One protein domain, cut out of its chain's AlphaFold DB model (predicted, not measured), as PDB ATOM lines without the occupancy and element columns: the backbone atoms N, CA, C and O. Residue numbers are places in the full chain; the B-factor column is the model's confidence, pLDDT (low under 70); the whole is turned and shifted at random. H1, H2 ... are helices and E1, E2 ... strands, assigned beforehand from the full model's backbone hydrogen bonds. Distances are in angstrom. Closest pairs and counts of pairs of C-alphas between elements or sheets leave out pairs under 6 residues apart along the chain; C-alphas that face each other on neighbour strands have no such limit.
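What this domain is: This is residues 9 to 48 of the 448 residues of an uncharacterized protein of Endozoicomonas elysicola (UniProt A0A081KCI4). A long two-stranded hairpin, E1 and E2, bends into an L, and one helix, H1, lies over the arm of the L where E1 begins and E2 ends. The turn of the hairpin, residues 35 and 36, is at the far end of the other arm, and the contacts between helix and hairpin are few. The printed part has 40 residues, with H1, E1 and E2 in that order along the chain; the sheet is E1 - E2, antiparallel, and the class is mixed, helices and strands. The whole is loose, with a radius of gyration of the C-alphas of 11.3 A, and only just elongated, spanning 28 by 19 by 14 A.

Where its parts are: H1, residues 9 to 19, begins at C-alpha 9 at (-8.210, -10.886, 19.751) and is 15.1 A long. E1, residues 23 to 34, begins at C-alpha 23 at (-17.443, -4.183, 22.372), is 20.8 A long and bends by 104 degrees at residue 30. E2, residues 37 to 47, is 26.3 A long, bends by 68 degrees at residue 43 and ends at C-alpha 47 at (-17.852, -4.735, 18.046).

How they stand to each other: In H1 every O i to N i+4 pair is within hydrogen-bond range. The closest C-alphas of H1 and E2 are those of Met 9 and Ile 45, 7.3 A apart. The closest of H1 and E1 are those of Gly 16 and Tyr 23, 7.9 A apart. E1 and E2 form a hairpin, antiparallel, with 156 degrees between their directions. N 24 and O 46, 2.9 A apart, and N 34 and O 37, 2.9 A apart, are within hydrogen-bond range.

The domain as a whole: The two C-alphas farthest apart are those of Ser 36 and Cys 48, 30.2 A. The printed part has no cut, and the links H1 to E1 and E1 to E2 are tight. The mean pLDDT of the printed part is 82.3, and no printed residue is under 70.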
ATOM      1  N   MET A   9      -7.871 -11.523  18.481       77.69
ATOM      2  CA  MET A   9      -8.210 -10.886  19.751       77.69
ATOM      3  C   MET A   9      -7.254  -9.736  20.096       77.69
ATOM      4  O   MET A   9      -7.715  -8.660  20.462       77.69
ATOM      5  N   ASP A  10      -5.944  -9.926  19.947       76.06
ATOM      6  CA  ASP A  10      -4.931  -8.922  20.296       76.06
ATOM      7  C   ASP A  10      -5.025  -7.685  19.394       76.06
ATOM      8  O   ASP A  10      -4.994  -6.546  19.873       76.06
ATOM      9  N   ILE A  11      -5.239  -7.905  18.093       77.81
ATOM     10  CA  ILE A  11      -5.425  -6.834  17.106       77.81
ATOM     11  C   ILE A  11      -6.708  -6.050  17.400       77.81
ATOM     12  O   ILE A  11      -6.694  -4.814  17.450       77.81
ATOM     13  N   ALA A  12      -7.823  -6.748  17.622       78.75
ATOM     14  CA  ALA A  12      -9.108  -6.116  17.887       78.75
ATOM     15  C   ALA A  12      -9.125  -5.365  19.230       78.75
ATOM     16  O   ALA A  12      -9.699  -4.281  19.308       78.75
ATOM     17  N   LEU A  13      -8.445  -5.863  20.267       81.50
ATOM     18  CA  LEU A  13      -8.314  -5.156  21.544       81.50
ATOM     19  C   LEU A  13      -7.424  -3.921  21.447       81.50
ATOM     20  O   LEU A  13      -7.784  -2.878  21.991       81.50
ATOM     21  N   SER A  14      -6.295  -4.017  20.743       78.62
ATOM     22  CA  SER A  14      -5.379  -2.888  20.554       78.62
ATOM     23  C   SER A  14      -6.054  -1.767  19.765       78.62
ATOM     24  O   SER A  14      -6.069  -0.612  20.193       78.62
ATOM     25  N   THR A  15      -6.696  -2.124  18.651       76.19
ATOM     26  CA  THR A  15      -7.445  -1.184  17.807       76.19
ATOM     27  C   THR A  15      -8.628  -0.594  18.568       76.19
ATOM     28  O   THR A  15      -8.827   0.621  18.579       76.19
ATOM     29  N   GLY A  16      -9.379  -1.447  19.265       80.50
ATOM     30  CA  GLY A  16     -10.532  -1.064  20.060       80.50
ATOM     31  C   GLY A  16     -10.213  -0.091  21.187       80.50
ATOM     32  O   GLY A  16     -10.940   0.880  21.392       80.50
ATOM     33  N   PHE A  17      -9.098  -0.315  21.883       76.50
ATOM     34  CA  PHE A  17      -8.622   0.560  22.948       76.50
ATOM     35  C   PHE A  17      -8.215   1.940  22.417       76.50
ATOM     36  O   PHE A  17      -8.625   2.955  22.978       76.50
ATOM     37  N   ILE A  18      -7.459   1.985  21.312       77.88
ATOM     38  CA  ILE A  18      -7.006   3.241  20.692       77.88
ATOM     39  C   ILE A  18      -8.198   4.048  20.163       77.88
ATOM     40  O   ILE A  18      -8.317   5.241  20.442       77.88
ATOM     41  N   ALA A  19      -9.100   3.397  19.430       73.75
ATOM     42  CA  ALA A  19     -10.240   4.042  18.785       73.75
ATOM     43  C   ALA A  19     -11.458   4.224  19.712       73.75
ATOM     44  O   ALA A  19     -12.481   4.747  19.274       73.75
ATOM     45  N   LYS A  20     -11.363   3.805  20.984       84.06
ATOM     46  CA  LYS A  20     -12.469   3.805  21.962       84.06
ATOM     47  C   LYS A  20     -13.746   3.157  21.408       84.06
ATOM     48  O   LYS A  20     -14.850   3.666  21.591       84.06
ATOM     49  N   ILE A  21     -13.584   2.037  20.712       80.25
ATOM     50  CA  ILE A  21     -14.695   1.276  20.139       80.25
ATOM     51  C   ILE A  21     -15.372   0.471  21.254       80.25
ATOM     52  O   ILE A  21     -14.705  -0.177  22.060       80.25
ATOM     53  N   SER A  22     -16.704   0.489  21.289       87.06
ATOM     54  CA  SER A  22     -17.489  -0.336  22.212       87.06
ATOM     55  C   SER A  22     -17.555  -1.788  21.730       87.06
ATOM     56  O   SER A  22     -17.853  -2.034  20.559       87.06
ATOM     57  N   TYR A  23     -17.338  -2.743  22.637       86.38
ATOM     58  CA  TYR A  23     -17.443  -4.183  22.372       86.38
ATOM     59  C   TYR A  23     -18.368  -4.870  23.375       86.38
ATOM     60  O   TYR A  23     -18.412  -4.504  24.550       86.38
ATOM     61  N   THR A  24     -19.037  -5.926  22.924       88.38
ATOM     62  CA  THR A  24     -19.562  -6.970  23.801       88.38
ATOM     63  C   THR A  24     -18.465  -8.005  24.052       88.38
ATOM     64  O   THR A  24     -17.695  -8.358  23.153       88.38
ATOM     65  N   HIS A  25     -18.356  -8.468  25.298       87.62
ATOM     66  CA  HIS A  25     -17.340  -9.427  25.726       87.62
ATOM     67  C   HIS A  25     -18.003 -10.713  26.214       87.62
ATOM     68  O   HIS A  25     -18.819 -10.664  27.132       87.62
ATOM     69  N   SER A  26     -17.577 -11.861  25.683       86.50
ATOM     70  CA  SER A  26     -17.903 -13.163  26.273       86.50
ATOM     71  C   SER A  26     -16.753 -13.611  27.167       86.50
ATOM     72  O   SER A  26     -15.599 -13.669  26.730       86.50
ATOM     73  N   LEU A  27     -17.054 -13.916  28.430       87.88
ATOM     74  CA  LEU A  27     -16.061 -14.285  29.437       87.88
ATOM     75  C   LEU A  27     -16.172 -15.769  29.794       87.88
ATOM     76  O   LEU A  27     -17.267 -16.278  30.024       87.88
ATOM     77  N   ALA A  28     -15.030 -16.443  29.889       82.56
ATOM     78  CA  ALA A  28     -14.934 -17.818  30.343       82.56
ATOM     79  C   ALA A  28     -15.313 -17.942  31.824       82.56
ATOM     80  O   ALA A  28     -15.059 -17.022  32.610       82.56
ATOM     81  N   PRO A  29     -15.836 -19.106  32.243       81.50
ATOM     82  CA  PRO A  29     -16.018 -19.400  33.662       81.50
ATOM     83  C   PRO A  29     -14.670 -19.463  34.401       81.50
ATOM     84  O   PRO A  29     -14.584 -19.072  35.568       81.50
ATOM     85  N   ASN A  30     -13.608 -19.888  33.709       79.81
ATOM     86  CA  ASN A  30     -12.267 -20.021  34.269       79.81
ATOM     87  C   ASN A  30     -11.644 -18.656  34.595       79.81
ATOM     88  O   ASN A  30     -11.699 -17.703  33.806       79.81
ATOM     89  N   LYS A  31     -11.019 -18.589  35.772       86.25
ATOM     90  CA  LYS A  31     -10.369 -17.396  36.314       86.25
ATOM     91  C   LYS A  31      -8.851 -17.495  36.155       86.25
ATOM     92  O   LYS A  31      -8.254 -18.505  36.505       86.25
ATOM     93  N   LEU A  32      -8.241 -16.429  35.655       77.75
ATOM     94  CA  LEU A  32      -6.801 -16.214  35.560       77.75
ATOM     95  C   LEU A  32      -6.388 -15.121  36.552       77.75
ATOM     96  O   LEU A  32      -7.161 -14.207  36.840       77.75
ATOM     97  N   VAL A  33      -5.167 -15.189  37.078       83.56
ATOM     98  CA  VAL A  33      -4.650 -14.157  37.986       83.56
ATOM     99  C   VAL A  33      -3.962 -13.067  37.169       83.56
ATOM    100  O   VAL A  33      -2.988 -13.326  36.469       83.56
ATOM    101  N   PHE A  34      -4.455 -11.836  37.279       81.69
ATOM    102  CA  PHE A  34      -3.846 -10.643  36.696       81.69
ATOM    103  C   PHE A  34      -3.810  -9.542  37.756       81.69
ATOM    104  O   PHE A  34      -4.807  -9.334  38.444       81.69
ATOM    105  N   SER A  35      -2.651  -8.892  37.926       84.88
ATOM    106  CA  SER A  35      -2.407  -7.862  38.955       84.88
ATOM    107  C   SER A  35      -2.905  -8.246  40.359       84.88
ATOM    108  O   SER A  35      -3.649  -7.499  40.988       84.88
ATOM    109  N   SER A  36      -2.528  -9.451  40.813       83.88
ATOM    110  CA  SER A  36      -2.947 -10.069  42.088       83.88
ATOM    111  C   SER A  36      -4.465 -10.224  42.293       83.88
ATOM    112  O   SER A  36      -4.908 -10.582  43.383       83.88
ATOM    113  N   ARG A  37      -5.270 -10.040  41.239       81.38
ATOM    114  CA  ARG A  37      -6.722 -10.239  41.247       81.38
ATOM    115  C   ARG A  37      -7.129 -11.374  40.314       81.38
ATOM    116  O   ARG A  37      -6.576 -11.562  39.232       81.38
ATOM    117  N   SER A  38      -8.144 -12.122  40.729       87.75
ATOM    118  CA  SER A  38      -8.775 -13.152  39.905       87.75
ATOM    119  C   SER A  38      -9.681 -12.504  38.849       87.75
ATOM    120  O   SER A  38     -10.719 -11.943  39.195       87.75
ATOM    121  N   ASN A  39      -9.346 -12.654  37.570       89.12
ATOM    122  CA  ASN A  39     -10.088 -12.135  36.422       89.12
ATOM    123  C   ASN A  39     -10.608 -13.284  35.551       89.12
ATOM    124  O   ASN A  39      -9.924 -14.285  35.380       89.12
ATOM    125  N   ARG A  40     -11.807 -13.168  34.976       82.12
ATOM    126  CA  ARG A  40     -12.287 -14.169  34.008       82.12
ATOM    127  C   ARG A  40     -11.530 -14.027  32.690       82.12
ATOM    128  O   ARG A  40     -11.316 -12.904  32.232       82.12
ATOM    129  N   SER A  41     -11.147 -15.150  32.084       81.19
ATOM    130  CA  SER A  41     -10.540 -15.121  30.748       81.19
ATOM    131  C   SER A  41     -11.557 -14.640  29.712       81.19
ATOM    132  O   SER A  41     -12.750 -14.910  29.834       81.19
ATOM    133  N   ARG A  42     -11.110 -13.920  28.687       80.94
ATOM    134  CA  ARG A  42     -11.966 -13.444  27.593       80.94
ATOM    135  C   ARG A  42     -11.942 -14.469  26.462       80.94
ATOM    136  O   ARG A  42     -10.866 -14.834  26.008       80.94
ATOM    137  N   ILE A  43     -13.115 -14.915  26.016       80.50
ATOM    138  CA  ILE A  43     -13.255 -15.934  24.960       80.50
ATOM    139  C   ILE A  43     -13.445 -15.270  23.598       80.50
ATOM    140  O   ILE A  43     -12.786 -15.630  22.628       80.50
ATOM    141  N   SER A  44     -14.350 -14.297  23.518       84.81
ATOM    142  CA  SER A  44     -14.687 -13.613  22.271       84.81
ATOM    143  C   SER A  44     -15.008 -12.142  22.520       84.81
ATOM    144  O   SER A  44     -15.374 -11.745  23.634       84.81
ATOM    145  N   ILE A  45     -14.848 -11.332  21.473       85.25
ATOM    146  CA  ILE A  45     -15.292  -9.938  21.432       85.25
ATOM    147  C   ILE A  45     -16.032  -9.671  20.138       85.25
ATOM    148  O   ILE A  45     -15.670 -10.192  19.084       85.25
ATOM    149  N   THR A  46     -17.063  -8.844  20.213       84.88
ATOM    150  CA  THR A  46     -17.818  -8.410  19.042       84.88
ATOM    151  C   THR A  46     -18.023  -6.910  19.138       84.88
ATOM    152  O   THR A  46     -18.438  -6.401  20.175       84.88
ATOM    153  N   GLN A  47     -17.662  -6.181  18.082       84.25
ATOM    154  CA  GLN A  47     -17.852  -4.735  18.046       84.25
ATOM    155  C   GLN A  47     -19.345  -4.426  18.109       84.25
ATOM    156  O   GLN A  47     -20.142  -4.999  17.365       84.25
ATOM    157  N   CYS A  48     -19.727  -3.489  18.970       84.62
ATOM    158  CA  CYS A  48     -21.095  -3.019  19.022       84.62
ATOM    159  C   CYS A  48     -21.392  -2.254  17.729       84.62
ATOM    160  O   CYS A  48     -20.913  -1.136  17.536       84.62
TER     161      CYS A  48